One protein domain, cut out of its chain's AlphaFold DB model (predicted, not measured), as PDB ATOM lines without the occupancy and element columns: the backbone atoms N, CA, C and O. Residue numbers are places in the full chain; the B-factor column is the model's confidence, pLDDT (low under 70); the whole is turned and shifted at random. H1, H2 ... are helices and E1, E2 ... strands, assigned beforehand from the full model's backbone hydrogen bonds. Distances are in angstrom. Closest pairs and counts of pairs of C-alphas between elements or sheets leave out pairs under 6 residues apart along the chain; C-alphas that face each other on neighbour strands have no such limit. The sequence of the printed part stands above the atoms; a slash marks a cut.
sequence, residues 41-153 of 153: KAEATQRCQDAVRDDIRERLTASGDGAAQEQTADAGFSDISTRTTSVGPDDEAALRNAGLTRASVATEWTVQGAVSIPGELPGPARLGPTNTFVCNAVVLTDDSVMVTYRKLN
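Overview. This is residues 41 to 153 of the 153 residues of an uncharacterized protein of Gordonia insulae (UniProt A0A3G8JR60). A twisted sheet of four strands curls round one long helix, H1, while a smaller helix, H3, packs on the opposite face over E3 and E4. The short helix H2 folds back on the later part of H1 and is not on the sheet. The printed part has 113 residues, with three named helices and four named strands in the order H1 H2 E1 H3 E2 E3 E4. The sheet's order is E1 - E2 - E3 - E4, all antiparallel, and the class is mixed, helices and strands. The whole is compact, with a radius of gyration of the C-alphas of 14.8 A, and elongated, spanning 44 by 27 by 20 A.

Arrangement. Start with H1, residues 41 to 62, which is on the sheet with its residues 41 to 56. Next comes H2, residues 68 to 73; H1 touches it with residues 53 to 61 alone, at a shallow tilt of 19 degrees, opposite ways, as a helical hairpin. Their closest C-alphas are those of Leu 60 and Ala 68, 5.2 A apart. Go on to the edge strand E1, residues 76 to 85, which bends by 63 degrees at residue 79. H3, residues 89 to 97, is at a height over the sheet of 9.1 A, slantwise to the strands at 56 degrees to the line of E3, residues 130 to 140, on the local plane. H1 and H3 lie on opposite faces, in three layers, helices on both faces of a sheet. E2, residues 105 to 116, is antiparallel to E1, with N 81 and O 112 at 2.9 A. E2 and E3 form a hairpin, with N 111 and O 135 at 2.8 A. E3 and the edge strand E4, residues 145 to 152, form another, with N 138 and O 146 at 2.8 A. E2, E3 and E4 make a meander, each strand the antiparallel neighbour of the one before. The closest C-alphas of H1 and E3 are those of Ala 44 and Ala 137, 5.5 A apart; of H3 and E4, those of Asp 91 and Thr 148, 5.1 A, where E4 bends by 60 degrees. In H1, H2 and H3 every O i to N i+4 pair is within hydrogen-bond range.

Along the chain. Find C-alpha 41 at (84.373, 106.460, 134.996); from there H1 runs 31.5 A to C-alpha 62. H2 is 8.5 A long, E1 25.1 A and H3 12.4 A. Find C-alpha 105 at (91.474, 114.320, 143.634), where E2 begins its 31.3 A; E3 is 31.6 A long. E4 runs 20.0 A to C-alpha 152 at (98.488, 92.068, 137.286).

Size, cuts and confidence. The C-alphas farthest apart are those of Ala 103 and Glu 120, 44.7 A. The printed part has no cut. Look at residues 117 to 129 for the long link, between E2 and E3. The mean pLDDT of the printed part is 93.2, and no printed residue is under 70.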
ATOM      1  N   LYS A  41      84.179 107.901 134.768       90.81
ATOM      2  CA  LYS A  41      84.373 106.460 134.996       90.81
ATOM      3  C   LYS A  41      84.905 105.724 133.770       90.81
ATOM      4  O   LYS A  41      85.850 104.955 133.877       90.81
ATOM      5  N   ALA A  42      84.308 105.968 132.602       91.19
ATOM      6  CA  ALA A  42      84.690 105.289 131.363       91.19
ATOM      7  C   ALA A  42      86.162 105.535 130.997       91.19
ATOM      8  O   ALA A  42      86.855 104.626 130.545       91.19
ATOM      9  N   GLU A  43      86.653 106.746 131.244       93.50
ATOM     10  CA  GLU A  43      88.041 107.098 130.984       93.50
ATOM     11  C   GLU A  43      88.988 106.537 132.038       93.50
ATOM     12  O   GLU A  43      90.048 106.036 131.678       93.50
ATOM     13  N   ALA A  44      88.600 106.539 133.314       94.44
ATOM     14  CA  ALA A  44      89.338 105.839 134.364       94.44
ATOM     15  C   ALA A  44      89.489 104.344 134.041       94.44
ATOM     16  O   ALA A  44      90.596 103.804 134.081       94.44
ATOM     17  N   THR A  45      88.401 103.689 133.622       95.62
ATOM     18  CA  THR A  45      88.421 102.302 133.150       95.62
ATOM     19  C   THR A  45      89.359 102.124 131.958       95.62
ATOM     20  O   THR A  45      90.173 101.201 131.970       95.62
ATOM     21  N   GLN A  46      89.289 103.002 130.954       95.75
ATOM     22  CA  GLN A  46      90.155 102.920 129.777       95.75
ATOM     23  C   GLN A  46      91.635 103.106 130.139       95.75
ATOM     24  O   GLN A  46      92.457 102.276 129.763       95.75
ATOM     25  N   ARG A  47      91.978 104.124 130.940       96.44
ATOM     26  CA  ARG A  47      93.355 104.363 131.407       96.44
ATOM     27  C   ARG A  47      93.907 103.183 132.197       96.44
ATOM     28  O   ARG A  47      95.080 102.856 132.053       96.44
ATOM     29  N   CYS A  48      93.069 102.520 132.991       97.00
ATOM     30  CA  CYS A  48      93.453 101.297 133.681       97.00
ATOM     31  C   CYS A  48      93.729 100.133 132.722       97.00
ATOM     32  O   CYS A  48      94.729  99.442 132.893       97.00
ATOM     33  N   GLN A  49      92.891  99.921 131.703       96.88
ATOM     34  CA  GLN A  49      93.142  98.884 130.695       96.88
ATOM     35  C   GLN A  49      94.424  99.160 129.908       96.88
ATOM     36  O   GLN A  49      95.217  98.245 129.701       96.88
ATOM     37  N   ASP A  50      94.662 100.413 129.516       96.50
ATOM     38  CA  ASP A  50      95.877 100.810 128.802       96.50
ATOM     39  C   ASP A  50      97.122 100.586 129.670       96.50
ATOM     40  O   ASP A  50      98.083  99.964 129.224       96.50
ATOM     41  N   ALA A  51      97.072 100.962 130.952       96.56
ATOM     42  CA  ALA A  51      98.164 100.714 131.890       96.56
ATOM     43  C   ALA A  51      98.429  99.212 132.125       96.56
ATOM     44  O   ALA A  51      99.574  98.815 132.341       96.56
ATOM     45  N   VAL A  52      97.388  98.369 132.085       96.94
ATOM     46  CA  VAL A  52      97.529  96.904 132.152       96.94
ATOM     47  C   VAL A  52      98.122  96.346 130.857       96.94
ATOM     48  O   VAL A  52      99.009  95.500 130.925       96.94
ATOM     49  N   ARG A  53      97.696  96.833 129.684       95.94
ATOM     50  CA  ARG A  53      98.317  96.474 128.396       95.94
ATOM     51  C   ARG A  53      99.798  96.830 128.383       95.94
ATOM     52  O   ARG A  53     100.608  96.025 127.938       95.94
ATOM     53  N   ASP A  54     100.157  98.002 128.891       95.56
ATOM     54  CA  ASP A  54     101.552  98.429 128.961       95.56
ATOM     55  C   ASP A  54     102.389  97.512 129.869       95.56
ATOM     56  O   ASP A  54     103.477  97.111 129.462       95.56
ATOM     57  N   ASP A  55     101.864  97.095 131.032       95.38
ATOM     58  CA  ASP A  55     102.520  96.108 131.915       95.38
ATOM     59  C   ASP A  55     102.690  94.740 131.227       95.38
ATOM     60  O   ASP A  55     103.759  94.134 131.288       95.38
ATOM     61  N   ILE A  56     101.669  94.263 130.504       95.06
ATOM     62  CA  ILE A  56     101.753  93.024 129.712       95.06
ATOM     63  C   ILE A  56     102.853  93.137 128.653       95.06
ATOM     64  O   ILE A  56     103.726  92.269 128.575       95.06
ATOM     65  N   ARG A  57     102.846  94.223 127.869       95.06
ATOM     66  CA  ARG A  57     103.835  94.459 126.811       95.06
ATOM     67  C   ARG A  57     105.245  94.495 127.373       95.06
ATOM     68  O   ARG A  57     106.142  93.895 126.785       95.06
ATOM     69  N   GLU A  58     105.444  95.189 128.491       94.31
ATOM     70  CA  GLU A  58     106.740  95.302 129.155       94.31
ATOM     71  C   GLU A  58     107.254  93.927 129.592       94.31
ATOM     72  O   GLU A  58     108.382  93.565 129.259       94.31
ATOM     73  N   ARG A  59     106.412  93.113 130.241       94.50
ATOM     74  CA  ARG A  59     106.779  91.755 130.679       94.50
ATOM     75  C   ARG A  59     107.107  90.821 129.514       94.50
ATOM     76  O   ARG A  59     108.087  90.078 129.593       94.50
ATOM     77  N   LEU A  60     106.321  90.860 128.437       93.75
ATOM     78  CA  LEU A  60     106.560  90.052 127.236       93.75
ATOM     79  C   LEU A  60     107.844  90.488 126.518       93.75
ATOM     80  O   LEU A  60     108.708  89.658 126.233       93.75
ATOM     81  N   THR A  61     108.030  91.795 126.325       93.50
ATOM     82  CA  THR A  61     109.236  92.356 125.692       93.50
ATOM     83  C   THR A  61     110.489  92.037 126.508       93.50
ATOM     84  O   THR A  61     111.492  91.587 125.955       93.50
ATOM     85  N   ALA A  62     110.434  92.199 127.834       92.81
ATOM     86  CA  ALA A  62     111.537  91.866 128.738       92.81
ATOM     87  C   ALA A  62     111.873  90.365 128.744       92.81
ATOM     88  O   ALA A  62     113.003  89.984 129.047       92.81
ATOM     89  N   SER A  63     110.912  89.515 128.380       91.06
ATOM     90  CA  SER A  63     111.094  88.065 128.251       91.06
ATOM     91  C   SER A  63     111.615  87.637 126.876       91.06
ATOM     92  O   SER A  63     111.816  86.444 126.654       91.06
ATOM     93  N   GLY A  64     111.856  88.590 125.970       87.62
ATOM     94  CA  GLY A  64     112.354  88.336 124.621       87.62
ATOM     95  C   GLY A  64     111.279  87.892 123.630       87.62
ATOM     96  O   GLY A  64     111.620  87.304 122.606       87.62
ATOM     97  N   ASP A  65     110.001  88.146 123.921       84.38
ATOM     98  CA  ASP A  65     108.909  87.763 123.031       84.38
ATOM     99  C   ASP A  65     108.812  88.700 121.817       84.38
ATOM    100  O   ASP A  65     108.523  89.894 121.944       84.38
ATOM    101  N   GLY A  66     109.035  88.149 120.623       82.88
ATOM    102  CA  GLY A  66     108.907  88.877 119.359       82.88
ATOM    103  C   GLY A  66     107.459  89.211 118.984       82.88
ATOM    104  O   GLY A  66     107.246  90.093 118.154       82.88
ATOM    105  N   ALA A  67     106.476  88.545 119.600       89.06
ATOM    106  CA  ALA A  67     105.048  88.759 119.371       89.06
ATOM    107  C   ALA A  67     104.394  89.669 120.430       89.06
ATOM    108  O   ALA A  67     103.191  89.924 120.355       89.06
ATOM    109  N   ALA A  68     105.176  90.226 121.370       88.88
ATOM    110  CA  ALA A  68     104.680  91.024 122.495       88.88
ATOM    111  C   ALA A  68     103.678  92.116 122.087       88.88
ATOM    112  O   ALA A  68     102.670  92.335 122.761       88.88
ATOM    113  N   GLN A  69     103.944  92.808 120.976       88.50
ATOM    114  CA  GLN A  69     103.084  93.880 120.481       88.50
ATOM    115  C   GLN A  69     101.721  93.364 119.996       88.50
ATOM    116  O   GLN A  69     100.704  93.970 120.324       88.50
ATOM    117  N   GLU A  70     101.706  92.270 119.232       90.31
ATOM    118  CA  GLU A  70     100.490  91.666 118.672       90.31
ATOM    119  C   GLU A  70      99.644  91.039 119.786       90.31
ATOM    120  O   GLU A  70      98.480  91.394 119.952       90.31
ATOM    121  N   GLN A  71     100.263  90.236 120.657       90.31
ATOM    122  CA  GLN A  71      99.576  89.601 121.788       90.31
ATOM    123  C   GLN A  71      98.973  90.618 122.759       90.31
ATOM    124  O   GLN A  71      97.880  90.412 123.282       90.31
ATOM    125  N   THR A  72      99.664  91.734 123.000       91.12
ATOM    126  CA  THR A  72      99.125  92.802 123.852       91.12
ATOM    127  C   THR A  72      97.966  93.536 123.175       91.12
ATOM    128  O   THR A  72      97.004  93.915 123.849       91.12
ATOM    129  N   ALA A  73      98.048  93.781 121.864       90.31
ATOM    130  CA  ALA A  73      96.985  94.456 121.119       90.31
ATOM    131  C   ALA A  73      95.694  93.623 121.099       90.31
ATOM    132  O   ALA A  73      94.610  94.174 121.288       90.31
ATOM    133  N   ASP A  74      95.841  92.305 120.976       92.81
ATOM    134  CA  ASP A  74      94.738  91.344 120.948       92.81
ATOM    135  C   ASP A  74      94.293  90.882 122.347       92.81
ATOM    136  O   ASP A  74      93.395  90.045 122.476       92.81
ATOM    137  N   ALA A  75      94.888  91.430 123.413       93.75
ATOM    138  CA  ALA A  75      94.499  91.112 124.778       93.75
ATOM    139  C   ALA A  75      93.040  91.524 125.046       93.75
ATOM    140  O   ALA A  75      92.639  92.683 124.860       93.75
ATOM    141  N   GLY A  76      92.244  90.560 125.510       96.56
ATOM    142  CA  GLY A  76      90.815  90.712 125.747       96.56
ATOM    143  C   GLY A  76      90.516  90.993 127.213       96.56
ATOM    144  O   GLY A  76      90.824  90.179 128.074       96.56
ATOM    145  N   PHE A  77      89.879  92.123 127.511       96.75
ATOM    146  CA  PHE A  77      89.441  92.443 128.871       96.75
ATOM    147  C   PHE A  77      88.020  91.929 129.121       96.75
ATOM    148  O   PHE A  77      87.115  92.183 128.323       96.75
ATOM    149  N   SER A  78      87.810  91.244 130.245       96.88
ATOM    150  CA  SER A  78      86.507  90.721 130.668       96.88
ATOM    151  C   SER A  78      86.246  90.981 132.150       96.88
ATOM    152  O   SER A  78      87.135  91.385 132.902       96.88
ATOM    153  N   ASP A  79      84.991  90.778 132.562       95.56
ATOM    154  CA  ASP A  79      84.564  90.830 133.969       95.56
ATOM    155  C   ASP A  79      84.938  92.141 134.678       95.56
ATOM    156  O   ASP A  79      85.243  92.178 135.872       95.56
ATOM    157  N   ILE A  80      84.922  93.236 133.913       95.75
ATOM    158  CA  ILE A  80      85.322  94.548 134.399       95.75
ATOM    159  C   ILE A  80      84.275  95.049 135.384       95.75
ATOM    160  O   ILE A  80      83.121  95.303 135.034       95.75
ATOM    161  N   SER A  81      84.715  95.254 136.617       94.12
ATOM    162  CA  SER A  81      83.961  95.961 137.637       94.12
ATOM    163  C   SER A  81      84.700  97.235 138.013       94.12
ATOM    164  O   SER A  81      85.931  97.296 138.055       94.12
ATOM    165  N   THR A  82      83.937  98.297 138.230       93.50
ATOM    166  CA  THR A  82      84.476  99.616 138.542       93.50
ATOM    167  C   THR A  82      83.638 100.222 139.647       93.50
ATOM    168  O   THR A  82      82.409 100.245 139.553       93.50
ATOM    169  N   ARG A  83      84.301 100.677 140.707       93.06
ATOM    170  CA  ARG A  83      83.663 101.277 141.880       93.06
ATOM    171  C   ARG A  83      84.481 102.455 142.372       93.06
ATOM    172  O   ARG A  83      85.704 102.449 142.227       93.06
ATOM    173  N   THR A  84      83.815 103.419 142.984       92.19
ATOM    174  CA  THR A  84      84.511 104.492 143.680       92.19
ATOM    175  C   THR A  84      85.176 103.959 144.946       92.19
ATOM    176  O   THR A  84      84.698 103.009 145.576       92.19
ATOM    177  N   THR A  85      86.312 104.546 145.303       90.25
ATOM    178  CA  THR A  85      87.057 104.227 146.523       90.25
ATOM    179  C   THR A  85      87.615 105.507 147.155       90.25
ATOM    180  O   THR A  85      87.343 106.615 146.698       90.25
ATOM    181  N   SER A  86      88.337 105.361 148.263       88.69
ATOM    182  CA  SER A  86      89.078 106.439 148.917       88.69
ATOM    183  C   SER A  86      90.576 106.285 148.699       88.69
ATOM    184  O   SER A  86      91.069 105.160 148.765       88.69
ATOM    185  N   VAL A  87      91.271 107.427 148.610       89.19
ATOM    186  CA  VAL A  87      92.724 107.479 148.370       89.19
ATOM    187  C   VAL A  87      93.464 106.699 149.440       89.19
ATOM    188  O   VAL A  87      93.428 107.064 150.625       89.19
ATOM    189  N   GLY A  88      94.072 105.595 149.002       88.56
ATOM    190  CA  GLY A  88      94.892 104.713 149.813       88.56
ATOM    191  C   GLY A  88      96.342 105.199 149.921       88.56
ATOM    192  O   GLY A  88      96.741 106.144 149.242       88.56
ATOM    193  N   PRO A  89      97.167 104.560 150.770       89.19
ATOM    194  CA  PRO A  89      98.561 104.966 150.972       89.19
ATOM    195  C   PRO A  89      99.418 104.913 149.699       89.19
ATOM    196  O   PRO A  89     100.226 105.813 149.468       89.19
ATOM    197  N   ASP A  90      99.227 103.883 148.870       87.94
ATOM    198  CA  ASP A  90      99.952 103.728 147.603       87.94
ATOM    199  C   ASP A  90      99.553 104.830 146.610       87.94
ATOM    200  O   ASP A  90     100.410 105.432 145.958       87.94
ATOM    201  N   ASP A  91      98.265 105.176 146.569       90.81
ATOM    202  CA  ASP A  91      97.741 106.248 145.725       90.81
ATOM    203  C   ASP A  91      98.229 107.628 146.193       90.81
ATOM    204  O   ASP A  91      98.619 108.465 145.377       90.81
ATOM    205  N   GLU A  92      98.312 107.855 147.509       92.44
ATOM    206  CA  GLU A  92      98.918 109.064 148.078       92.44
ATOM    207  C   GLU A  92     100.412 109.177 147.750       92.44
ATOM    208  O   GLU A  92     100.920 110.283 147.538       92.44
ATOM    209  N   ALA A  93     101.144 108.062 147.712       92.56
ATOM    210  CA  ALA A  93     102.542 108.059 147.295       92.56
ATOM    211  C   ALA A  93     102.680 108.415 145.806       92.56
ATOM    212  O   ALA A  93     103.499 109.272 145.461       92.56
ATOM    213  N   ALA A  94     101.848 107.829 144.940       93.31
ATOM    214  CA  ALA A  94     101.824 108.133 143.511       93.31
ATOM    215  C   ALA A  94     101.473 109.607 143.235       93.31
ATOM    216  O   ALA A  94     102.184 110.278 142.487       93.31
ATOM    217  N   LEU A  95     100.445 110.140 143.905       94.12
ATOM    218  CA  LEU A  95     100.070 111.557 143.833       94.12
ATOM    219  C   LEU A  95     101.237 112.468 144.217       94.12
ATOM    220  O   LEU A  95     101.573 113.392 143.481       94.12
ATOM    221  N   ARG A  96     101.903 112.179 145.339       95.25
ATOM    222  CA  ARG A  96     103.043 112.968 145.819       95.25
ATOM    223  C   ARG A  96     104.207 112.962 144.831       95.25
ATOM    224  O   ARG A  96     104.808 114.009 144.607       95.25
ATOM    225  N   ASN A  97     104.500 111.813 144.222       94.88
ATOM    226  CA  ASN A  97     105.534 111.692 143.190       94.88
ATOM    227  C   ASN A  97     105.200 112.519 141.938       94.88
ATOM    228  O   ASN A  97     106.108 113.012 141.273       94.88
ATOM    229  N   ALA A  98     103.912 112.716 141.653       92.31
ATOM    230  CA  ALA A  98     103.420 113.591 140.592       92.31
ATOM    231  C   ALA A  98     103.298 115.074 141.010       92.31
ATOM    232  O   ALA A  98     102.836 115.894 140.222       92.31
ATOM    233  N   GLY A  99     103.691 115.443 142.237       95.25
ATOM    234  CA  GLY A  99     103.545 116.810 142.756       95.25
ATOM    235  C   GLY A  99     102.104 117.196 143.114       95.25
ATOM    236  O   GLY A  99     101.796 118.379 143.248       95.25
ATOM    237  N   LEU A 100     101.221 116.209 143.273       94.94
ATOM    238  CA  LEU A 100      99.804 116.372 143.579       94.94
ATOM    239  C   LEU A 100      99.508 116.020 145.040       94.94
ATOM    240  O   LEU A 100     100.302 115.391 145.742       94.94
ATOM    241  N   THR A 101      98.326 116.420 145.504       93.56
ATOM    242  CA  THR A 101      97.844 116.107 146.855       93.56
ATOM    243  C   THR A 101      96.469 115.464 146.795       93.56
ATOM    244  O   THR A 101      95.789 115.509 145.771       93.56
ATOM    245  N   ARG A 102      96.006 114.923 147.923       90.94
ATOM    246  CA  ARG A 102      94.646 114.383 148.044       90.94
ATOM    247  C   ARG A 102      93.557 115.415 147.725       90.94
ATOM    248  O   ARG A 102      92.516 115.045 147.205       90.94
ATOM    249  N   ALA A 103      93.804 116.701 147.989       91.38
ATOM    250  CA  ALA A 103      92.868 117.778 147.659       91.38
ATOM    251  C   ALA A 103      92.726 118.013 146.143       91.38
ATOM    252  O   ALA A 103      91.775 118.656 145.709       91.38
ATOM    253  N   SER A 104      93.663 117.496 145.344       92.25
ATOM    254  CA  SER A 104      93.618 117.537 143.883       92.25
ATOM    255  C   SER A 104      92.773 116.409 143.289       92.25
ATOM    256  O   SER A 104      92.587 116.402 142.081       92.25
ATOM    257  N   VAL A 105      92.285 115.458 144.093       92.75
ATOM    258  CA  VAL A 105      91.474 114.320 143.634       92.75
ATOM    259  C   VAL A 105      89.994 114.662 143.773       92.75
ATOM    260  O   VAL A 105      89.515 114.919 144.875       92.75
ATOM    261  N   ALA A 106      89.270 114.641 142.656       92.25
ATOM    262  CA  ALA A 106      87.817 114.753 142.629       92.25
ATOM    263  C   ALA A 106      87.158 113.409 142.974       92.25
ATOM    264  O   ALA A 106      86.317 113.336 143.869       92.25
ATOM    265  N   THR A 107      87.598 112.339 142.311       93.62
ATOM    266  CA  THR A 107      87.060 110.984 142.481       93.62
ATOM    267  C   THR A 107      88.174 109.971 142.282       93.62
ATOM    268  O   THR A 107      89.072 110.180 141.474       93.62
ATOM    269  N   GLU A 108      88.111 108.843 142.977       94.06
ATOM    270  CA  GLU A 108      88.990 107.711 142.712       94.06
ATOM    271  C   GLU A 108      88.182 106.477 142.346       94.06
ATOM    272  O   GLU A 108      87.188 106.147 142.995       94.06
ATOM    273  N   TRP A 109      88.659 105.781 141.324       95.50
ATOM    274  CA  TRP A 109      88.078 104.576 140.772       95.50
ATOM    275  C   TRP A 109      89.008 103.394 140.976       95.50
ATOM    276  O   TRP A 109      90.116 103.376 140.451       95.50
ATOM    277  N   THR A 110      88.513 102.355 141.643       96.12
ATOM    278  CA  THR A 110      89.108 101.022 141.552       96.12
ATOM    279  C   THR A 110      88.454 100.274 140.401       96.12
ATOM    280  O   THR A 110      87.239 100.052 140.393       96.12
ATOM    281  N   VAL A 111      89.277  99.853 139.448       96.56
ATOM    282  CA  VAL A 111      88.926  99.033 138.292       96.56
ATOM    283  C   VAL A 111      89.582  97.674 138.472       96.56
ATOM    284  O   VAL A 111      90.791  97.572 138.651       96.56
ATOM    285  N   GLN A 112      88.793  96.613 138.409       97.31
ATOM    286  CA  GLN A 112      89.300  95.248 138.498       97.31
ATOM    287  C   GLN A 112      88.601  94.369 137.469       97.31
ATOM    288  O   GLN A 112      87.456  94.637 137.098       97.31
ATOM    289  N   GLY A 113      89.268  93.311 137.036       97.69
ATOM    290  CA  GLY A 113      88.710  92.373 136.072       97.69
ATOM    291  C   GLY A 113      89.710  91.300 135.682       97.69
ATOM    292  O   GLY A 113      90.702  91.063 136.379       97.69
ATOM    293  N   ALA A 114      89.444  90.668 134.547       97.62
ATOM    294  CA  ALA A 114      90.330  89.699 133.933       97.62
ATOM    295  C   ALA A 114      90.828  90.202 132.576       97.62
ATOM    296  O   ALA A 114      90.185  91.015 131.908       97.62
ATOM    297  N   VAL A 115      91.997  89.712 132.180       97.56
ATOM    298  CA  VAL A 115      92.569  89.921 130.855       97.56
ATOM    299  C   VAL A 115      93.060  88.591 130.306       97.56
ATOM    300  O   VAL A 115      93.855  87.897 130.945       97.56
ATOM    301  N   SER A 116      92.560  88.216 129.134       97.25
ATOM    302  CA  SER A 116      93.067  87.094 128.359       97.25
ATOM    303  C   SER A 116      94.152  87.575 127.405       97.25
ATOM    304  O   SER A 116      94.004  88.611 126.759       97.25
ATOM    305  N   ILE A 117      95.249  86.827 127.323       94.94
ATOM    306  CA  ILE A 117      96.376  87.142 126.443       94.94
ATOM    307  C   ILE A 117      96.531  85.973 125.467       94.94
ATOM    308  O   ILE A 117      96.731  84.841 125.916       94.94
ATOM    309  N   PRO A 118      96.384  86.200 124.152       92.94
ATOM    310  CA  PRO A 118      96.492  85.134 123.170       92.94
ATOM    311  C   PRO A 118      97.945  84.683 122.958       92.94
ATOM    312  O   PRO A 118      98.902  85.406 123.233       92.94
ATOM    313  N   GLY A 119      98.098  83.483 122.399       89.12
ATOM    314  CA  GLY A 119      99.395  82.913 122.033       89.12
ATOM    315  C   GLY A 119     100.113  82.192 123.175       89.12
ATOM    316  O   GLY A 119      99.582  82.018 124.273       89.12
ATOM    317  N   GLU A 120     101.325  81.721 122.884       88.19
ATOM    318  CA  GLU A 120     102.199  81.116 123.888       88.19
ATOM    319  C   GLU A 120     102.876  82.217 124.705       88.19
ATOM    320  O   GLU A 120     103.373  83.193 124.148       88.19
ATOM    321  N   LEU A 121     102.880  82.065 126.030       91.25
ATOM    322  CA  LEU A 121     103.436  83.060 126.941       91.25
ATOM    323  C   LEU A 121     104.757  82.549 127.516       91.25
ATOM    324  O   LEU A 121     104.786  81.462 128.109       91.25
ATOM    325  N   PRO A 122     105.856  83.307 127.387       89.06
ATOM    326  CA  PRO A 122     107.134  82.892 127.935       89.06
ATOM    327  C   PRO A 122     107.051  82.844 129.464       89.06
ATOM    328  O   PRO A 122     106.657  83.809 130.116       89.06
ATOM    329  N   GLY A 123     107.486  81.729 130.061       88.12
ATOM    330  CA  GLY A 123     107.500  81.549 131.519       88.12
ATOM    331  C   GLY A 123     108.133  82.715 132.308       88.12
ATOM    332  O   GLY A 123     107.572  83.108 133.334       88.12
ATOM    333  N   PRO A 124     109.246  83.327 131.842       91.12
ATOM    334  CA  PRO A 124     109.827  84.515 132.471       91.12
ATOM    335  C   PRO A 124     108.899  85.736 132.567       91.12
ATOM    336  O   PRO A 124     109.067  86.517 133.503       91.12
ATOM    337  N   ALA A 125     107.896  85.873 131.688       89.75
ATOM    338  CA  ALA A 125     106.940  86.984 131.738       89.75
ATOM    339  C   ALA A 125     105.986  86.872 132.932       89.75
ATOM    340  O   ALA A 125     105.375  87.867 133.321       89.75
ATOM    341  N   ARG A 126     105.879  85.675 133.537       92.31
ATOM    342  CA  ARG A 126     104.974  85.379 134.658       92.31
ATOM    343  C   ARG A 126     103.530  85.786 134.348       92.31
ATOM    344  O   ARG A 126     102.864  86.395 135.179       92.31
ATOM    345  N   LEU A 127     103.087  85.475 133.133       92.75
ATOM    346  CA  LEU A 127     101.728  85.699 132.656       92.75
ATOM    347  C   LEU A 127     101.077  84.349 132.360       92.75
ATOM    348  O   LEU A 127     101.695  83.473 131.754       92.75
ATOM    349  N   GLY A 128      99.832  84.189 132.794       92.25
ATOM    350  CA  GLY A 128      98.963  83.101 132.365       92.25
ATOM    351  C   GLY A 128      98.157  83.482 131.118       92.25
ATOM    352  O   GLY A 128      98.081  84.659 130.771       92.25
ATOM    353  N   PRO A 129      97.502  82.515 130.451       93.00
ATOM    354  CA  PRO A 129      96.595  82.806 129.333       93.00
ATOM    355  C   PRO A 129      95.407  83.685 129.760       93.00
ATOM    356  O   PRO A 129      94.855  84.420 128.946       93.00
ATOM    357  N   THR A 130      95.057  83.645 131.047       96.12
ATOM    358  CA  THR A 130      94.125  84.562 131.702       96.12
ATOM    359  C   THR A 130      94.768  85.061 132.988       96.12
ATOM    360  O   THR A 130      95.220  84.255 133.799       96.12
ATOM    361  N   ASN A 131      94.777  86.376 133.177       96.06
ATOM    362  CA  ASN A 131      95.321  87.054 134.350       96.06
ATOM    363  C   ASN A 131      94.228  87.907 134.983       96.06
ATOM    364  O   ASN A 131      93.299  88.353 134.305       96.06
ATOM    365  N   THR A 132      94.347  88.168 136.277       97.62
ATOM    366  CA  THR A 132      93.455  89.108 136.970       97.62
ATOM    367  C   THR A 132      94.188  90.406 137.228       97.62
ATOM    368  O   THR A 132      95.383  90.403 137.528       97.62
ATOM    369  N   PHE A 133      93.482  91.528 137.139       97.12
ATOM    370  CA  PHE A 133      94.076  92.827 137.416       97.12
ATOM    371  C   PHE A 133      93.246  93.640 138.401       97.12
ATOM    372  O   PHE A 133      92.022  93.523 138.471       97.12
ATOM    373  N   VAL A 134      93.949  94.493 139.139       96.69
ATOM    374  CA  VAL A 134      93.384  95.576 139.940       96.69
ATOM    375  C   VAL A 134      94.162  96.838 139.603       96.69
ATOM    376  O   VAL A 134      95.392  96.822 139.559       96.69
ATOM    377  N   CYS A 135      93.452  97.925 139.356       96.81
ATOM    378  CA  CYS A 135      94.007  99.220 139.020       96.81
ATOM    379  C   CYS A 135      93.222 100.316 139.735       96.81
ATOM    380  O   CYS A 135      91.993 100.264 139.762       96.81
ATOM    381  N   ASN A 136      93.921 101.303 140.289       96.44
ATOM    382  CA  ASN A 136      93.300 102.528 140.771       96.44
ATOM    383  C   ASN A 136      93.623 103.663 139.804       96.44
ATOM    384  O   ASN A 136      94.772 103.838 139.383       96.44
ATOM    385  N   ALA A 137      92.601 104.440 139.474       96.38
ATOM    386  CA  ALA A 137      92.727 105.668 138.717       96.38
ATOM    387  C   ALA A 137      92.024 106.801 139.460       96.38
ATOM    388  O   ALA A 137      90.872 106.676 139.871       96.38
ATOM    389  N   VAL A 138      92.715 107.923 139.602       94.88
ATOM    390  CA  VAL A 138      92.173 109.153 140.171       94.88
ATOM    391  C   VAL A 138      91.749 110.088 139.046       94.88
ATOM    392  O   VAL A 138      92.468 110.273 138.065       94.88
ATOM    393  N   VAL A 139      90.574 110.681 139.204       94.38
ATOM    394  CA  VAL A 139      90.120 111.846 138.453       94.38
ATOM    395  C   VAL A 139      90.500 113.061 139.278       94.38
ATOM    396  O   VAL A 139      90.105 113.181 140.439       94.38
ATOM    397  N   LEU A 140      91.315 113.931 138.703       93.38
ATOM    398  CA  LEU A 140      91.772 115.148 139.343       93.38
ATOM    399  C   LEU A 140      90.727 116.261 139.207       93.38
ATOM    400  O   LEU A 140      89.798 116.180 138.410       93.38
ATOM    401  N   THR A 141      90.872 117.320 139.999       91.56
ATOM    402  CA  THR A 141      89.971 118.483 139.982       91.56
ATOM    403  C   THR A 141      90.084 119.338 138.717       91.56
ATOM    404  O   THR A 141      89.205 120.155 138.467       91.56
ATOM    405  N   ASP A 142      91.136 119.149 137.913       89.88
ATOM    406  CA  ASP A 142      91.267 119.682 136.547       89.88
ATOM    407  C   ASP A 142      90.695 118.722 135.483       89.88
ATOM    408  O   ASP A 142      91.006 118.819 134.294       89.88
ATOM    409  N   ASP A 143      89.886 117.769 135.944       86.81
ATOM    410  CA  ASP A 143      89.286 116.658 135.226       86.81
ATOM    411  C   ASP A 143      90.281 115.619 134.685       86.81
ATOM    412  O   ASP A 143      89.841 114.589 134.177       86.81
ATOM    413  N   SER A 144      91.599 115.803 134.767       90.94
ATOM    414  CA  SER A 144      92.537 114.829 134.199       90.94
ATOM    415  C   SER A 144      92.501 113.479 134.932       90.94
ATOM    416  O   SER A 144      92.205 113.394 136.120       90.94
ATOM    417  N   VAL A 145      92.783 112.389 134.209       94.00
ATOM    418  CA  VAL A 145      92.750 111.024 134.758       94.00
ATOM    419  C   VAL A 145      94.162 110.457 134.851       94.00
ATOM    420  O   VAL A 145      94.886 110.394 133.850       94.00
ATOM    421  N   MET A 146      94.537 109.999 136.044       94.12
ATOM    422  CA  MET A 146      95.849 109.428 136.340       94.12
ATOM    423  C   MET A 146      95.707 108.045 136.974       94.12
ATOM    424  O   MET A 146      94.970 107.874 137.936       94.12
ATOM    425  N   VAL A 147      96.448 107.058 136.466       95.62
ATOM    426  CA  VAL A 147      96.565 105.741 137.110       95.62
ATOM    427  C   VAL A 147      97.597 105.832 138.229       95.62
ATOM    428  O   VAL A 147      98.752 106.168 137.973       95.62
ATOM    429  N   THR A 148      97.183 105.540 139.456       94.31
ATOM    430  CA  THR A 148      98.028 105.608 140.659       94.31
ATOM    431  C   THR A 148      98.552 104.246 141.081       94.31
ATOM    432  O   THR A 148      99.659 104.139 141.606       94.31
ATOM    433  N   TYR A 149      97.785 103.198 140.803       93.19
ATOM    434  CA  TYR A 149      98.124 101.834 141.161       93.19
ATOM    435  C   TYR A 149      97.716 100.883 140.046       93.19
ATOM    436  O   TYR A 149      96.646 101.021 139.457       93.19
ATOM    437  N   ARG A 150      98.544  99.870 139.792       94.00
ATOM    438  CA  ARG A 150      98.164  98.715 138.981       94.00
ATOM    439  C   ARG A 150      98.856  97.464 139.488       94.00
ATOM    440  O   ARG A 150     100.015  97.503 139.897       94.00
ATOM    441  N   LYS A 151      98.154  96.344 139.405       94.06
ATOM    442  CA  LYS A 151      98.691  95.022 139.683       94.06
ATOM    443  C   LYS A 151      98.037  94.004 138.768       94.06
ATOM    444  O   LYS A 151      96.815  93.964 138.666       94.06
ATOM    445  N   LEU A 152      98.872  93.171 138.159       94.25
ATOM    446  CA  LEU A 152      98.488  92.068 137.286       94.25
ATOM    447  C   LEU A 152      99.028  90.760 137.875       94.25
ATOM    448  O   LEU A 152     100.236  90.677 138.141       94.25
ATOM    449  N   ASN A 153      98.133  89.791 138.095       90.12
ATOM    450  CA  ASN A 153      98.411  88.471 138.676       90.12
ATOM    451  C   ASN A 153      98.114  87.338 137.707       90.12
ATOM    452  O   ASN A 153      97.005  87.375 137.117       90.12
TER     453      ASN A 153